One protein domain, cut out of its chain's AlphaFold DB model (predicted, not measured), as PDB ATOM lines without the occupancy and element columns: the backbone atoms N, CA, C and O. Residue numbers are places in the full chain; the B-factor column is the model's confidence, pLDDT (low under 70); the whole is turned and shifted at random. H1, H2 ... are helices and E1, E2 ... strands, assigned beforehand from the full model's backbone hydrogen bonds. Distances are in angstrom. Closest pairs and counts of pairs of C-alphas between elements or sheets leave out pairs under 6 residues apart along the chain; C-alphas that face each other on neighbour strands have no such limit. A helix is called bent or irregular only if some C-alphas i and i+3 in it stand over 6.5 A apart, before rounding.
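AT A GLANCE: This is residues 302 to 426 of the 618 residues of the protein "Reverse transcriptase" of Pyrrhoderma noxium (UniProt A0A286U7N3). Look for two lobes far apart on one thin bridge: a small hairpin of two strands, E1 and E2, with H4 near it and H5 leading off it, and a hairpin of two long helices, H1 and H2. Residues 368 to 389, which include H3, stand free as the bridge, and residues 321 to 342 stick out as a loop from the helical lobe. The printed part has 125 residues, with five named helices and two named strands in the order H1 H2 H3 H4 E1 E2 H5; it is mostly helix, and the sheet E1 - E2 is antiparallel. The whole is extended, with a radius of gyration of the C-alphas of 25.9 A and spans of 66 by 48 by 26 A.

HOW THE PARTS SIT: Start at the hairpin of E1, residues 398 to 402, and E2, residues 409 to 413, where N 399 and O 412 are 2.8 A apart, within hydrogen-bond range. The closest C-alphas of E1 and H4, residues 386 to 395, are Ile 399 and Leu 393, 6.5 A apart. Those of E1 and H5, residues 414 to 425, are Tyr 398 and Arg 414, 5.4 A apart. H3, residues 377 to 382, is apart from H4; it is irregular, with C-alphas 378 and 381 7.1 A apart. Farther out, H1, residues 302 to 323, and H2, residues 350 to 368, form a helical hairpin, opposite ways at a shallow tilt of 14 degrees. They touch, H1 with residues 304 to 312 alone; the closest C-alphas are Gln 312 and Leu 356, 7.0 A apart. Each O i to N i+4 pair is within hydrogen-bond range in H1, H2 and H4; H5 has 7 of 8, and H3 has 0 of 2 but 2 of 3 O i to N i+3 pairs.

IN THESE COORDINATES: Find C-alpha 398 at (185.120, 193.932, 218.715), where E1 begins; E1 and E2 each measure 13.5 A. H5 runs 16.4 A to C-alpha 425 at (195.027, 176.073, 225.291), and H4 measures 14.2 A and H3 10.4 A. H1 runs 31.6 A from C-alpha 302 at (156.130, 198.169, 244.701), and H2 measures 26.8 A.

THE WHOLE: The C-alphas farthest apart, those of Gln 350 and Asn 426, are 69.1 A apart. The printed part has no cut, and the link from H1 to H2, 26 residues, is long. In this model, pLDDT is under 70 at residues 323 to 329, 374 to 379 and 381.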
ATOM      1  N   LYS A 302     156.677 199.524 244.519       87.81
ATOM      2  CA  LYS A 302     156.130 198.169 244.701       87.81
ATOM      3  C   LYS A 302     157.147 197.230 245.349       87.81
ATOM      4  O   LYS A 302     156.764 196.439 246.202       87.81
ATOM      5  N   LEU A 303     158.433 197.376 245.026       88.94
ATOM      6  CA  LEU A 303     159.503 196.543 245.582       88.94
ATOM      7  C   LEU A 303     159.585 196.652 247.111       88.94
ATOM      8  O   LEU A 303     159.816 195.655 247.791       88.94
ATOM      9  N   ILE A 304     159.368 197.850 247.665       88.19
ATOM     10  CA  ILE A 304     159.375 198.076 249.119       88.19
ATOM     11  C   ILE A 304     158.193 197.344 249.770       88.19
ATOM     12  O   ILE A 304     158.364 196.683 250.794       88.19
ATOM     13  N   LEU A 305     157.008 197.414 249.151       88.75
ATOM     14  CA  LEU A 305     155.820 196.690 249.615       88.75
ATOM     15  C   LEU A 305     156.020 195.175 249.541       88.75
ATOM     16  O   LEU A 305     155.759 194.473 250.514       88.75
ATOM     17  N   GLU A 306     156.515 194.667 248.413       91.06
ATOM     18  CA  GLU A 306     156.813 193.246 248.214       91.06
ATOM     19  C   GLU A 306     157.854 192.749 249.226       91.06
ATOM     20  O   GLU A 306     157.664 191.697 249.833       91.06
ATOM     21  N   SER A 307     158.894 193.542 249.497       90.69
ATOM     22  CA  SER A 307     159.911 193.229 250.510       90.69
ATOM     23  C   SER A 307     159.333 193.197 251.925       90.69
ATOM     24  O   SER A 307     159.703 192.334 252.720       90.69
ATOM     25  N   TRP A 308     158.406 194.106 252.256       93.44
ATOM     26  CA  TRP A 308     157.693 194.072 253.534       93.44
ATOM     27  C   TRP A 308     156.823 192.816 253.659       93.44
ATOM     28  O   TRP A 308     156.827 192.161 254.701       93.44
ATOM     29  N   HIS A 309     156.107 192.449 252.595       90.56
ATOM     30  CA  HIS A 309     155.306 191.227 252.564       90.56
ATOM     31  C   HIS A 309     156.166 189.967 252.708       90.56
ATOM     32  O   HIS A 309     155.805 189.077 253.478       90.56
ATOM     33  N   ASP A 310     157.317 189.912 252.039       89.06
ATOM     34  CA  ASP A 310     158.291 188.832 252.189       89.06
ATOM     35  C   ASP A 310     158.870 188.775 253.614       89.06
ATOM     36  O   ASP A 310     158.906 187.706 254.225       89.06
ATOM     37  N   PHE A 311     159.249 189.917 254.196       92.44
ATOM     38  CA  PHE A 311     159.700 189.989 255.588       92.44
ATOM     39  C   PHE A 311     158.631 189.475 256.556       92.44
ATOM     40  O   PHE A 311     158.914 188.597 257.371       92.44
ATOM     41  N   GLN A 312     157.399 189.979 256.442       92.06
ATOM     42  CA  GLN A 312     156.262 189.550 257.254       92.06
ATOM     43  C   GLN A 312     156.059 188.038 257.123       92.06
ATOM     44  O   GLN A 312     155.939 187.334 258.125       92.06
ATOM     45  N   ARG A 313     156.082 187.518 255.892       89.94
ATOM     46  CA  ARG A 313     155.956 186.091 255.602       89.94
ATOM     47  C   ARG A 313     157.070 185.268 256.260       89.94
ATOM     48  O   ARG A 313     156.770 184.299 256.955       89.94
ATOM     49  N   ARG A 314     158.338 185.654 256.081       87.44
ATOM     50  CA  ARG A 314     159.504 184.964 256.663       87.44
ATOM     51  C   ARG A 314     159.517 185.024 258.184       87.44
ATOM     52  O   ARG A 314     159.851 184.027 258.816       87.44
ATOM     53  N   LEU A 315     159.140 186.159 258.774       88.62
ATOM     54  CA  LEU A 315     159.054 186.310 260.225       88.62
ATOM     55  C   LEU A 315     157.994 185.372 260.804       88.62
ATOM     56  O   LEU A 315     158.280 184.662 261.765       88.62
ATOM     57  N   ARG A 316     156.804 185.322 260.188       90.00
ATOM     58  CA  ARG A 316     155.740 184.408 260.615       90.00
ATOM     59  C   ARG A 316     156.181 182.952 260.545       90.00
ATOM     60  O   ARG A 316     156.033 182.249 261.535       90.00
ATOM     61  N   TRP A 317     156.784 182.520 259.436       85.88
ATOM     62  CA  TRP A 317     157.323 181.160 259.318       85.88
ATOM     63  C   TRP A 317     158.403 180.866 260.354       85.88
ATOM     64  O   TRP A 317     158.370 179.816 260.991       85.88
ATOM     65  N   ARG A 318     159.339 181.797 260.560       83.31
ATOM     66  CA  ARG A 318     160.417 181.622 261.535       83.31
ATOM     67  C   ARG A 318     159.864 181.453 262.941       83.31
ATOM     68  O   ARG A 318     160.265 180.524 263.623       83.31
ATOM     69  N   ILE A 319     158.943 182.315 263.363       84.31
ATOM     70  CA  ILE A 319     158.329 182.238 264.692       84.31
ATOM     71  C   ILE A 319     157.468 180.976 264.800       84.31
ATOM     72  O   ILE A 319     157.603 180.238 265.769       84.31
ATOM     73  N   PHE A 320     156.667 180.663 263.778       83.31
ATOM     74  CA  PHE A 320     155.875 179.437 263.742       83.31
ATOM     75  C   PHE A 320     156.733 178.183 263.919       83.31
ATOM     76  O   PHE A 320     156.365 177.344 264.721       83.31
ATOM     77  N   HIS A 321     157.885 178.067 263.255       76.88
ATOM     78  CA  HIS A 321     158.787 176.922 263.429       76.88
ATOM     79  C   HIS A 321     159.673 177.009 264.680       76.88
ATOM     80  O   HIS A 321     160.099 175.980 265.183       76.88
ATOM     81  N   SER A 322     159.941 178.208 265.210       75.81
ATOM     82  CA  SER A 322     160.702 178.362 266.463       75.81
ATOM     83  C   SER A 322     159.887 177.931 267.685       75.81
ATOM     84  O   SER A 322     160.456 177.468 268.664       75.81
ATOM     85  N   PHE A 323     158.560 178.093 267.636       68.56
ATOM     86  CA  PHE A 323     157.643 177.700 268.714       68.56
ATOM     87  C   PHE A 323     156.809 176.451 268.383       68.56
ATOM     88  O   PHE A 323     156.250 175.818 269.277       68.56
ATOM     89  N   GLY A 324     156.687 176.099 267.106       59.88
ATOM     90  CA  GLY A 324     155.874 174.998 266.605       59.88
ATOM     91  C   GLY A 324     156.726 173.776 266.315       59.88
ATOM     92  O   GLY A 324     157.336 173.699 265.257       59.88
ATOM     93  N   LYS A 325     156.664 172.816 267.247       57.16
ATOM     94  CA  LYS A 325     157.368 171.523 267.274       57.16
ATOM     95  C   LYS A 325     158.894 171.668 267.185       57.16
ATOM     96  O   LYS A 325     159.425 172.238 266.243       57.16
ATOM     97  N   ASN A 326     159.597 171.060 268.144       51.62
ATOM     98  CA  ASN A 326     161.015 170.728 268.001       51.62
ATOM     99  C   ASN A 326     161.144 169.767 266.815       51.62
ATOM    100  O   ASN A 326     161.149 168.549 266.999       51.62
ATOM    101  N   ASP A 327     161.161 170.294 265.594       56.09
ATOM    102  CA  ASP A 327     161.578 169.525 264.442       56.09
ATOM    103  C   ASP A 327     163.066 169.295 264.658       56.09
ATOM    104  O   ASP A 327     163.907 170.129 264.334       56.09
ATOM    105  N   ASN A 328     163.378 168.168 265.294       57.94
ATOM    106  CA  ASN A 328     164.729 167.698 265.561       57.94
ATOM    107  C   ASN A 328     165.405 167.270 264.245       57.94
ATOM    108  O   ASN A 328     166.239 166.377 264.232       57.94
ATOM    109  N   SER A 329     164.981 167.831 263.111       67.19
ATOM    110  CA  SER A 329     165.489 167.494 261.804       67.19
ATOM    111  C   SER A 329     166.834 168.194 261.630       67.19
ATOM    112  O   SER A 329     166.955 169.402 261.827       67.19
ATOM    113  N   ASN A 330     167.868 167.417 261.300       82.25
ATOM    114  CA  ASN A 330     169.206 167.922 260.994       82.25
ATOM    115  C   ASN A 330     169.156 168.690 259.661       82.25
ATOM    116  O   ASN A 330     169.487 168.150 258.610       82.25
ATOM    117  N   TYR A 331     168.599 169.898 259.682       85.81
ATOM    118  CA  TYR A 331     168.415 170.767 258.524       85.81
ATOM    119  C   TYR A 331     169.608 171.707 258.379       85.81
ATOM    120  O   TYR A 331     170.050 172.315 259.355       85.81
ATOM    121  N   ASP A 332     170.078 171.878 257.146       87.31
ATOM    122  CA  ASP A 332     171.155 172.810 256.827       87.31
ATOM    123  C   ASP A 332     170.737 173.727 255.665       87.31
ATOM    124  O   ASP A 332     170.590 173.254 254.532       87.31
ATOM    125  N   PRO A 333     170.553 175.042 255.904       86.81
ATOM    126  CA  PRO A 333     170.068 175.968 254.885       86.81
ATOM    127  C   PRO A 333     171.015 176.128 253.691       86.81
ATOM    128  O   PRO A 333     170.560 176.524 252.621       86.81
ATOM    129  N   ASP A 334     172.304 175.800 253.829       88.38
ATOM    130  CA  ASP A 334     173.249 175.878 252.706       88.38
ATOM    131  C   ASP A 334     172.992 174.800 251.636       88.38
ATOM    132  O   ASP A 334     173.461 174.934 250.501       88.38
ATOM    133  N   TYR A 335     172.257 173.738 251.988       93.88
ATOM    134  CA  TYR A 335     171.916 172.619 251.104       93.88
ATOM    135  C   TYR A 335     170.449 172.630 250.655       93.88
ATOM    136  O   TYR A 335     170.022 171.740 249.922       93.88
ATOM    137  N   ASP A 336     169.672 173.638 251.051       88.44
ATOM    138  CA  ASP A 336     168.260 173.720 250.699       88.44
ATOM    139  C   ASP A 336     168.066 174.010 249.201       88.44
ATOM    140  O   ASP A 336     168.548 175.009 248.663       88.44
ATOM    141  N   LEU A 337     167.341 173.120 248.521       87.94
ATOM    142  CA  LEU A 337     166.975 173.249 247.107       87.94
ATOM    143  C   LEU A 337     165.530 173.703 246.903       87.94
ATOM    144  O   LEU A 337     165.092 173.858 245.760       87.94
ATOM    145  N   ARG A 338     164.753 173.837 247.981       81.19
ATOM    146  CA  ARG A 338     163.319 174.092 247.871       81.19
ATOM    147  C   ARG A 338     163.089 175.459 247.250       81.19
ATOM    148  O   ARG A 338     163.699 176.460 247.629       81.19
ATOM    149  N   ALA A 339     162.142 175.499 246.319       78.38
ATOM    150  CA  ALA A 339     161.574 176.763 245.896       78.38
ATOM    151  C   ALA A 339     160.924 177.460 247.109       78.38
ATOM    152  O   ALA A 339     160.457 176.781 248.035       78.38
ATOM    153  N   PRO A 340     160.867 178.803 247.121       73.00
ATOM    154  CA  PRO A 340     160.097 179.525 248.119       73.00
ATOM    155  C   PRO A 340     158.680 178.950 248.193       73.00
ATOM    156  O   PRO A 340     157.989 178.859 247.183       73.00
ATOM    157  N   SER A 341     158.258 178.527 249.387       75.00
ATOM    158  CA  SER A 341     156.915 177.973 249.577       75.00
ATOM    159  C   SER A 341     155.855 178.988 249.142       75.00
ATOM    160  O   SER A 341     156.002 180.178 249.429       75.00
ATOM    161  N   GLU A 342     154.762 178.521 248.537       80.38
ATOM    162  CA  GLU A 342     153.574 179.338 248.240       80.38
ATOM    163  C   GLU A 342     152.562 179.346 249.401       80.38
ATOM    164  O   GLU A 342     151.744 180.258 249.514       80.38
ATOM    165  N   ASN A 343     152.667 178.392 250.337       84.06
ATOM    166  CA  ASN A 343     151.729 178.235 251.456       84.06
ATOM    167  C   ASN A 343     151.665 179.490 252.319       84.06
ATOM    168  O   ASN A 343     152.699 180.071 252.645       84.06
ATOM    169  N   THR A 344     150.490 179.912 252.759       84.50
ATOM    170  CA  THR A 344     150.370 181.056 253.668       84.50
ATOM    171  C   THR A 344     150.855 180.685 255.074       84.50
ATOM    172  O   THR A 344     150.458 179.647 255.605       84.50
ATOM    173  N   PRO A 345     151.727 181.497 255.704       87.56
ATOM    174  CA  PRO A 345     152.118 181.248 257.081       87.56
ATOM    175  C   PRO A 345     150.922 181.479 258.013       87.56
ATOM    176  O   PRO A 345     150.124 182.393 257.759       87.56
ATOM    177  N   PRO A 346     150.816 180.717 259.112       88.38
ATOM    178  CA  PRO A 346     149.791 180.954 260.116       88.38
ATOM    179  C   PRO A 346     149.976 182.324 260.779       88.38
ATOM    180  O   PRO A 346     151.071 182.897 260.791       88.38
ATOM    181  N   TYR A 347     148.883 182.856 261.327       87.00
ATOM    182  CA  TYR A 347     148.927 184.086 262.113       87.00
ATOM    183  C   TYR A 347     149.687 183.864 263.422       87.00
ATOM    184  O   TYR A 347     149.581 182.813 264.056       87.00
ATOM    185  N   LEU A 348     150.450 184.874 263.823       87.62
ATOM    186  CA  LEU A 348     151.155 184.903 265.098       87.62
ATOM    187  C   LEU A 348     150.212 185.303 266.241       87.62
ATOM    188  O   LEU A 348     149.119 185.821 265.995       87.62
ATOM    189  N   PRO A 349     150.641 185.127 267.505       88.88
ATOM    190  CA  PRO A 349     149.980 185.749 268.641       88.88
ATOM    191  C   PRO A 349     149.678 187.233 268.400       88.88
ATOM    192  O   PRO A 349     150.484 187.963 267.814       88.88
ATOM    193  N   GLN A 350     148.529 187.687 268.900       90.06
ATOM    194  CA  GLN A 350     147.962 189.002 268.587       90.06
ATOM    195  C   GLN A 350     148.945 190.164 268.793       90.06
ATOM    196  O   GLN A 350     148.984 191.083 267.979       90.06
ATOM    197  N   TYR A 351     149.775 190.121 269.839       89.50
ATOM    198  CA  TYR A 351     150.751 191.179 270.118       89.50
ATOM    199  C   TYR A 351     151.827 191.314 269.020       89.50
ATOM    200  O   TYR A 351     152.225 192.432 268.692       89.50
ATOM    201  N   LEU A 352     152.252 190.207 268.396       89.56
ATOM    202  CA  LEU A 352     153.200 190.214 267.272       89.56
ATOM    203  C   LEU A 352     152.531 190.677 265.977       89.56
ATOM    204  O   LEU A 352     153.121 191.448 265.220       89.56
ATOM    205  N   GLU A 353     151.286 190.258 265.740       92.81
ATOM    206  CA  GLU A 353     150.505 190.714 264.584       92.81
ATOM    207  C   GLU A 353     150.220 192.217 264.644       92.81
ATOM    208  O   GLU A 353     150.358 192.915 263.641       92.81
ATOM    209  N   LEU A 354     149.920 192.758 265.827       92.81
ATOM    210  CA  LEU A 354     149.801 194.205 266.027       92.81
ATOM    211  C   LEU A 354     151.123 194.929 265.732       92.81
ATOM    212  O   LEU A 354     151.110 196.004 265.127       92.81
ATOM    213  N   GLY A 355     152.261 194.334 266.103       93.81
ATOM    214  CA  GLY A 355     153.588 194.829 265.729       93.81
ATOM    215  C   GLY A 355     153.789 194.880 264.210       93.81
ATOM    216  O   GLY A 355     154.215 195.906 263.679       93.81
ATOM    217  N   LEU A 356     153.404 193.820 263.493       94.56
ATOM    218  CA  LEU A 356     153.430 193.775 262.027       94.56
ATOM    219  C   LEU A 356     152.501 194.826 261.400       94.56
ATOM    220  O   LEU A 356     152.879 195.480 260.430       94.56
ATOM    221  N   VAL A 357     151.310 195.053 261.956       94.19
ATOM    222  CA  VAL A 357     150.403 196.109 261.478       94.19
ATOM    223  C   VAL A 357     151.029 197.493 261.662       94.19
ATOM    224  O   VAL A 357     151.036 198.282 260.716       94.19
ATOM    225  N   LYS A 358     151.619 197.781 262.832       94.25
ATOM    226  CA  LYS A 358     152.341 199.043 263.074       94.25
ATOM    227  C   LYS A 358     153.510 199.223 262.103       94.25
ATOM    228  O   LYS A 358     153.650 200.295 261.518       94.25
ATOM    229  N   GLY A 359     154.293 198.168 261.872       93.69
ATOM    230  CA  GLY A 359     155.378 198.173 260.890       93.69
ATOM    231  C   GLY A 359     154.883 198.447 259.467       93.69
ATOM    232  O   GLY A 359     155.448 199.286 258.769       93.69
ATOM    233  N   ARG A 360     153.762 197.842 259.057       94.38
ATOM    234  CA  ARG A 360     153.141 198.101 257.748       94.38
ATOM    235  C   ARG A 360     152.691 199.555 257.604       94.38
ATOM    236  O   ARG A 360     152.901 200.149 256.551       94.38
ATOM    237  N   ILE A 361     152.081 200.133 258.644       94.38
ATOM    238  CA  ILE A 361     151.681 201.550 258.652       94.38
ATOM    239  C   ILE A 361     152.916 202.443 258.494       94.38
ATOM    240  O   ILE A 361     152.899 203.359 257.673       94.38
ATOM    241  N   PHE A 362     153.998 202.146 259.220       93.25
ATOM    242  CA  PHE A 362     155.268 202.861 259.092       93.25
ATOM    243  C   PHE A 362     155.840 202.773 257.668       93.25
ATOM    244  O   PHE A 362     156.194 203.801 257.089       93.25
ATOM    245  N   VAL A 363     155.876 201.576 257.070       92.06
ATOM    246  CA  VAL A 363     156.350 201.371 255.691       92.06
ATOM    247  C   VAL A 363     155.487 202.139 254.692       92.06
ATOM    248  O   VAL A 363     156.026 202.882 253.877       92.06
ATOM    249  N   ASN A 364     154.160 202.043 254.783       92.38
ATOM    250  CA  ASN A 364     153.248 202.760 253.887       92.38
ATOM    251  C   ASN A 364     153.397 204.285 254.004       92.38
ATOM    252  O   ASN A 364     153.427 204.976 252.990       92.38
ATOM    253  N   ASN A 365     153.531 204.803 255.228       92.62
ATOM    254  CA  ASN A 365     153.778 206.224 255.476       92.62
ATOM    255  C   ASN A 365     155.162 206.663 254.971       92.62
ATOM    256  O   ASN A 365     155.354 207.795 254.543       92.62
ATOM    257  N   THR A 366     156.149 205.769 255.004       88.19
ATOM    258  CA  THR A 366     157.461 206.038 254.411       88.19
ATOM    259  C   THR A 366     157.347 206.112 252.891       88.19
ATOM    260  O   THR A 366     157.834 207.071 252.305       88.19
ATOM    261  N   ILE A 367     156.642 205.165 252.258       88.25
ATOM    262  CA  ILE A 367     156.425 205.123 250.803       88.25
ATOM    263  C   ILE A 367     155.674 206.362 250.304       88.25
ATOM    264  O   ILE A 367     156.042 206.906 249.263       88.25
ATOM    265  N   SER A 368     154.656 206.836 251.033       87.69
ATOM    266  CA  SER A 368     153.894 208.033 250.646       87.69
ATOM    267  C   SER A 368     154.720 209.319 250.700       87.69
ATOM    268  O   SER A 368     154.410 210.273 249.993       87.69
ATOM    269  N   LYS A 369     155.786 209.344 251.510       88.12
ATOM    270  CA  LYS A 369     156.733 210.462 251.599       88.12
ATOM    271  C   LYS A 369     157.831 210.410 250.538       88.12
ATOM    272  O   LYS A 369     158.593 211.370 250.438       88.12
ATOM    273  N   ILE A 370     157.954 209.317 249.778       82.69
ATOM    274  CA  ILE A 370     158.953 209.236 248.710       82.69
ATOM    275  C   ILE A 370     158.472 210.109 247.542       82.69
ATOM    276  O   ILE A 370     157.416 209.801 246.971       82.69
ATOM    277  N   PRO A 371     159.212 211.177 247.186       80.31
ATOM    278  CA  PRO A 371     158.831 212.057 246.089       80.31
ATOM    279  C   PRO A 371     158.825 211.288 244.768       80.31
ATOM    280  O   PRO A 371     159.594 210.340 244.586       80.31
ATOM    281  N   ASP A 372     157.961 211.699 243.845       75.56
ATOM    282  CA  ASP A 372     157.981 211.157 242.490       75.56
ATOM    283  C   ASP A 372     159.265 211.588 241.773       75.56
ATOM    284  O   ASP A 372     159.735 212.720 241.920       75.56
ATOM    285  N   GLU A 373     159.872 210.662 241.027       70.31
ATOM    286  CA  GLU A 373     161.091 210.959 240.281       70.31
ATOM    287  C   GLU A 373     160.770 211.909 239.127       70.31
ATOM    288  O   GLU A 373     160.088 211.551 238.168       70.31
ATOM    289  N   THR A 374     161.301 213.128 239.190       66.00
ATOM    290  CA  THR A 374     161.389 213.997 238.017       66.00
ATOM    291  C   THR A 374     162.560 213.521 237.152       66.00
ATOM    292  O   THR A 374     163.683 213.461 237.673       66.00
ATOM    293  N   PRO A 375     162.359 213.210 235.857       59.47
ATOM    294  CA  PRO A 375     163.449 212.862 234.957       59.47
ATOM    295  C   PRO A 375     164.507 213.964 234.972       59.47
ATOM    296  O   PRO A 375     164.236 215.120 234.650       59.47
ATOM    297  N   LYS A 376     165.729 213.621 235.379       63.44
ATOM    298  CA  LYS A 376     166.854 214.556 235.341       63.44
ATOM    299  C   LYS A 376     167.436 214.565 233.934       63.44
ATOM    300  O   LYS A 376     168.470 213.958 233.663       63.44
ATOM    301  N   ASP A 377     166.729 215.245 233.038       61.78
ATOM    302  CA  ASP A 377     167.035 215.307 231.607       61.78
ATOM    303  C   ASP A 377     168.457 215.798 231.298       61.78
ATOM    304  O   ASP A 377     169.052 215.390 230.303       61.78
ATOM    305  N   TYR A 378     169.058 216.580 232.192       64.94
ATOM    306  CA  TYR A 378     170.408 217.113 232.028       64.94
ATOM    307  C   TYR A 378     171.539 216.069 232.210       64.94
ATOM    308  O   TYR A 378     172.683 216.354 231.864       64.94
ATOM    309  N   TYR A 379     171.258 214.843 232.688       68.38
ATOM    310  CA  TYR A 379     172.235 213.732 232.702       68.38
ATOM    311  C   TYR A 379     172.257 212.904 231.410       68.38
ATOM    312  O   TYR A 379     173.124 212.035 231.252       68.38
ATOM    313  N   LYS A 380     171.343 213.163 230.464       70.69
ATOM    314  CA  LYS A 380     171.310 212.478 229.159       70.69
ATOM    315  C   LYS A 380     172.687 212.420 228.463       70.69
ATOM    316  O   LYS A 380     173.025 211.340 227.988       70.69
ATOM    317  N   PRO A 381     173.533 213.474 228.471       68.56
ATOM    318  CA  PRO A 381     174.853 213.437 227.827       68.56
ATOM    319  C   PRO A 381     175.851 212.457 228.456       68.56
ATOM    320  O   PRO A 381     176.798 212.030 227.798       68.56
ATOM    321  N   LEU A 382     175.675 212.113 229.735       72.25
ATOM    322  CA  LEU A 382     176.525 211.145 230.432       72.25
ATOM    323  C   LEU A 382     176.020 209.708 230.292       72.25
ATOM    324  O   LEU A 382     176.757 208.780 230.618       72.25
ATOM    325  N   THR A 383     174.780 209.526 229.838       79.81
ATOM    326  CA  THR A 383     174.155 208.211 229.714       79.81
ATOM    327  C   THR A 383     174.705 207.487 228.481       79.81
ATOM    328  O   THR A 383     174.487 207.948 227.359       79.81
ATOM    329  N   PRO A 384     175.381 206.335 228.635       86.25
ATOM    330  CA  PRO A 384     175.834 205.546 227.498       86.25
ATOM    331  C   PRO A 384     174.655 204.990 226.698       86.25
ATOM    332  O   PRO A 384     173.721 204.407 227.255       86.25
ATOM    333  N   SER A 385     174.731 205.085 225.373       88.12
ATOM    334  CA  SER A 385     173.762 204.471 224.473       88.12
ATOM    335  C   SER A 385     174.143 203.019 224.203       88.12
ATOM    336  O   SER A 385     174.975 202.716 223.348       88.12
ATOM    337  N   ALA A 386     173.489 202.093 224.909       88.06
ATOM    338  CA  ALA A 386     173.710 200.655 224.733       88.06
ATOM    339  C   ALA A 386     173.539 200.206 223.271       88.06
ATOM    340  O   ALA A 386     174.281 199.349 222.795       88.06
ATOM    341  N   LYS A 387     172.587 200.816 222.550       91.56
ATOM    342  CA  LYS A 387     172.331 200.540 221.133       91.56
ATOM    343  C   LYS A 387     173.532 200.920 220.261       91.56
ATOM    344  O   LYS A 387     174.041 200.057 219.555       91.56
ATOM    345  N   GLN A 388     174.020 202.159 220.373       92.62
ATOM    346  CA  GLN A 388     175.155 202.640 219.571       92.62
ATOM    347  C   GLN A 388     176.432 201.850 219.861       92.62
ATOM    348  O   GLN A 388     177.133 201.451 218.934       92.62
ATOM    349  N   ILE A 389     176.713 201.582 221.142       92.38
ATOM    350  CA  ILE A 389     177.869 200.773 221.549       92.38
ATOM    351  C   ILE A 389     177.767 199.375 220.934       92.38
ATOM    352  O   ILE A 389     178.720 198.896 220.325       92.38
ATOM    353  N   LYS A 390     176.608 198.717 221.058       94.06
ATOM    354  CA  LYS A 390     176.397 197.364 220.534       94.06
ATOM    355  C   LYS A 390     176.556 197.307 219.015       94.06
ATOM    356  O   LYS A 390     177.250 196.420 218.528       94.06
ATOM    357  N   GLU A 391     175.924 198.223 218.285       96.50
ATOM    358  CA  GLU A 391     176.009 198.291 216.822       96.50
ATOM    359  C   GLU A 391     177.461 198.471 216.366       96.50
ATOM    360  O   GLU A 391     177.924 197.709 215.519       96.50
ATOM    361  N   PHE A 392     178.201 199.388 217.000       96.44
ATOM    362  CA  PHE A 392     179.614 199.624 216.708       96.44
ATOM    363  C   PHE A 392     180.501 198.404 217.001       96.44
ATOM    364  O   PHE A 392     181.352 198.040 216.191       96.44
ATOM    365  N   LEU A 393     180.323 197.754 218.156       95.62
ATOM    366  CA  LEU A 393     181.133 196.589 218.522       95.62
ATOM    367  C   LEU A 393     180.878 195.403 217.585       95.62
ATOM    368  O   LEU A 393     181.815 194.693 217.230       95.62
ATOM    369  N   ILE A 394     179.624 195.190 217.170       96.31
ATOM    370  CA  ILE A 394     179.269 194.109 216.244       96.31
ATOM    371  C   ILE A 394     179.834 194.385 214.851       96.31
ATOM    372  O   ILE A 394     180.450 193.486 214.279       96.31
ATOM    373  N   SER A 395     179.672 195.602 214.320       96.69
ATOM    374  CA  SER A 395     180.131 195.937 212.965       96.69
ATOM    375  C   SER A 395     181.649 195.843 212.805       96.69
ATOM    376  O   SER A 395     182.121 195.463 211.740       96.69
ATOM    377  N   ASN A 396     182.407 196.120 213.870       96.31
ATOM    378  CA  ASN A 396     183.870 196.040 213.875       96.31
ATOM    379  C   ASN A 396     184.415 194.706 214.420       96.31
ATOM    380  O   ASN A 396     185.623 194.547 214.562       96.31
ATOM    381  N   ASN A 397     183.547 193.740 214.753       96.62
ATOM    382  CA  ASN A 397     183.931 192.466 215.374       96.62
ATOM    383  C   ASN A 397     184.794 192.635 216.647       96.62
ATOM    384  O   ASN A 397     185.736 191.878 216.915       96.62
ATOM    385  N   TYR A 398     184.458 193.636 217.453       97.00
ATOM    386  CA  TYR A 398     185.120 193.932 218.715       97.00
ATOM    387  C   TYR A 398     184.392 193.292 219.894       97.00
ATOM    388  O   TYR A 398     183.183 193.044 219.882       97.00
ATOM    389  N   ILE A 399     185.151 193.020 220.950       94.12
ATOM    390  CA  ILE A 399     184.657 192.526 222.226       94.12
ATOM    391  C   ILE A 399     185.152 193.429 223.348       94.12
ATOM    392  O   ILE A 399     186.297 193.875 223.357       94.12
ATOM    393  N   VAL A 400     184.268 193.682 224.309       92.94
ATOM    394  CA  VAL A 400     184.596 194.384 225.547       92.94
ATOM    395  C   VAL A 400     184.813 193.342 226.633       92.94
ATOM    396  O   VAL A 400     183.958 192.486 226.862       92.94
ATOM    397  N   THR A 401     185.951 193.414 227.310       91.44
ATOM    398  CA  THR A 401     186.292 192.535 228.430       91.44
ATOM    399  C   THR A 401     186.728 193.351 229.637       91.44
ATOM    400  O   THR A 401     187.191 194.486 229.513       91.44
ATOM    401  N   MET A 402     186.584 192.766 230.824       89.88
ATOM    402  CA  MET A 402     187.289 193.285 231.991       89.88
ATOM    403  C   MET A 402     188.777 193.036 231.854       89.88
ATOM    404  O   MET A 402     189.194 192.061 231.240       89.88
ATOM    405  N   THR A 403     189.570 193.892 232.475       90.62
ATOM    406  CA  THR A 403     191.010 193.680 232.600       90.62
ATOM    407  C   THR A 403     191.344 192.983 233.913       90.62
ATOM    408  O   THR A 403     190.634 193.097 234.919       90.62
ATOM    409  N   ASP A 404     192.456 192.253 233.919       89.50
ATOM    410  CA  ASP A 404     192.998 191.689 235.149       89.50
ATOM    411  C   ASP A 404     193.342 192.795 236.158       89.50
ATOM    412  O   ASP A 404     193.767 193.882 235.770       89.50
ATOM    413  N   LYS A 405     193.211 192.501 237.458       85.56
ATOM    414  CA  LYS A 405     193.420 193.459 238.565       85.56
ATOM    415  C   LYS A 405     192.468 194.669 238.568       85.56
ATOM    416  O   LYS A 405     192.749 195.645 239.253       85.56
ATOM    417  N   ASN A 406     191.331 194.585 237.870       82.19
ATOM    418  CA  ASN A 406     190.311 195.641 237.818       82.19
ATOM    419  C   ASN A 406     190.838 196.987 237.280       82.19
ATOM    420  O   ASN A 406     190.403 198.041 237.736       82.19
ATOM    421  N   LEU A 407     191.741 196.965 236.294       85.50
ATOM    422  CA  LEU A 407     192.343 198.164 235.684       85.50
ATOM    423  C   LEU A 407     191.422 198.879 234.672       85.50
ATOM    424  O   LEU A 407     191.883 199.709 233.892       85.50
ATOM    425  N   GLY A 408     190.126 198.560 234.668       86.62
ATOM    426  CA  GLY A 408     189.135 199.101 233.739       86.62
ATOM    427  C   GLY A 408     188.731 198.124 232.635       86.62
ATOM    428  O   GLY A 408     188.941 196.910 232.739       86.62
ATOM    429  N   LEU A 409     188.105 198.667 231.593       91.44
ATOM    430  CA  LEU A 409     187.638 197.922 230.426       91.44
ATOM    431  C   LEU A 409     188.713 197.846 229.349       91.44
ATOM    432  O   LEU A 409     189.462 198.800 229.161       91.44
ATOM    433  N   ALA A 410     188.730 196.743 228.608       92.56
ATOM    434  CA  ALA A 410     189.505 196.604 227.386       92.56
ATOM    435  C   ALA A 410     188.592 196.283 226.200       92.56
ATOM    436  O   ALA A 410     187.780 195.357 226.272       92.56
ATOM    437  N   VAL A 411     188.752 197.032 225.112       95.19
ATOM    438  CA  VAL A 411     188.203 196.722 223.792       95.19
ATOM    439  C   VAL A 411     189.266 195.965 223.016       95.19
ATOM    440  O   VAL A 411     190.435 196.351 222.976       95.19
ATOM    441  N   SER A 412     188.882 194.844 222.426       95.38
ATOM    442  CA  SER A 412     189.794 194.026 221.638       95.38
ATOM    443  C   SER A 412     189.108 193.463 220.411       95.38
ATOM    444  O   SER A 412     187.900 193.229 220.430       95.38
ATOM    445  N   GLU A 413     189.869 193.197 219.355       95.94
ATOM    446  CA  GLU A 413     189.348 192.412 218.239       95.94
ATOM    447  C   GLU A 413     189.051 190.980 218.708       95.94
ATOM    448  O   GLU A 413     189.819 190.374 219.467       95.94
ATOM    449  N   ARG A 414     187.922 190.416 218.266       94.31
ATOM    450  CA  ARG A 414     187.520 189.057 218.648       94.31
ATOM    451  C   ARG A 414     188.579 188.019 218.266       94.31
ATOM    452  O   ARG A 414     188.864 187.126 219.060       94.31
ATOM    453  N   THR A 415     189.164 188.140 217.078       95.06
ATOM    454  CA  THR A 415     190.209 187.241 216.557       95.06
ATOM    455  C   THR A 415     191.474 187.289 217.419       95.06
ATOM    456  O   THR A 415     192.036 186.241 217.745       95.06
ATOM    457  N   TRP A 416     191.875 188.480 217.877       94.69
ATOM    458  CA  TRP A 416     193.014 188.671 218.773       94.69
ATOM    459  C   TRP A 416     192.793 187.972 220.119       94.69
ATOM    460  O   TRP A 416     193.659 187.223 220.574       94.69
ATOM    461  N   ILE A 417     191.610 188.133 220.726       93.56
ATOM    462  CA  ILE A 417     191.252 187.441 221.976       93.56
ATOM    463  C   ILE A 417     191.262 185.922 221.796       93.56
ATOM    464  O   ILE A 417     191.812 185.216 222.643       93.56
ATOM    465  N   ILE A 418     190.676 185.418 220.704       93.56
ATOM    466  CA  ILE A 418     190.668 183.983 220.391       93.56
ATOM    467  C   ILE A 418     192.103 183.468 220.263       93.56
ATOM    468  O   ILE A 418     192.445 182.483 220.910       93.56
ATOM    469  N   THR A 419     192.957 184.167 219.515       94.31
ATOM    470  CA  THR A 419     194.369 183.798 219.330       94.31
ATOM    471  C   THR A 419     195.095 183.731 220.671       94.31
ATOM    472  O   THR A 419     195.675 182.705 221.010       94.31
ATOM    473  N   LYS A 420     194.968 184.767 221.508       93.88
ATOM    474  CA  LYS A 420     195.592 184.801 222.839       93.88
ATOM    475  C   LYS A 420     195.068 183.738 223.801       93.88
ATOM    476  O   LYS A 420     195.777 183.328 224.718       93.88
ATOM    477  N   CYS A 421     193.827 183.302 223.625       93.94
ATOM    478  CA  CYS A 421     193.268 182.177 224.363       93.94
ATOM    479  C   CYS A 421     193.819 180.838 223.857       93.94
ATOM    480  O   CYS A 421     194.163 179.978 224.666       93.94
ATOM    481  N   LEU A 422     193.943 180.672 222.539       93.25
ATOM    482  CA  LEU A 422     194.532 179.483 221.924       93.25
ATOM    483  C   LEU A 422     196.017 179.337 222.266       93.25
ATOM    484  O   LEU A 422     196.448 178.216 222.505       93.25
ATOM    485  N   ASP A 423     196.770 180.433 222.409       91.81
ATOM    486  CA  ASP A 423     198.158 180.408 222.900       91.81
ATOM    487  C   ASP A 423     198.282 179.663 224.244       91.81
ATOM    488  O   ASP A 423     199.270 178.978 224.496       91.81
ATOM    489  N   ILE A 424     197.263 179.771 225.109       89.69
ATOM    490  CA  ILE A 424     197.196 179.049 226.386       89.69
ATOM    491  C   ILE A 424     196.758 177.600 226.165       89.69
ATOM    492  O   ILE A 424     197.418 176.680 226.639       89.69
ATOM    493  N   LEU A 425     195.645 177.395 225.455       91.25
ATOM    494  CA  LEU A 425     195.027 176.073 225.291       91.25
ATOM    495  C   LEU A 425     195.868 175.111 224.437       91.25
ATOM    496  O   LEU A 425     195.741 173.899 224.583       91.25
ATOM    497  N   ASN A 426     196.751 175.633 223.585       91.06
ATOM    498  CA  ASN A 426     197.683 174.843 222.783       91.06
ATOM    499  C   ASN A 426     198.895 174.342 223.584       91.06
ATOM    500  O   ASN A 426     199.701 173.574 223.051       91.06
TER     501      ASN A 426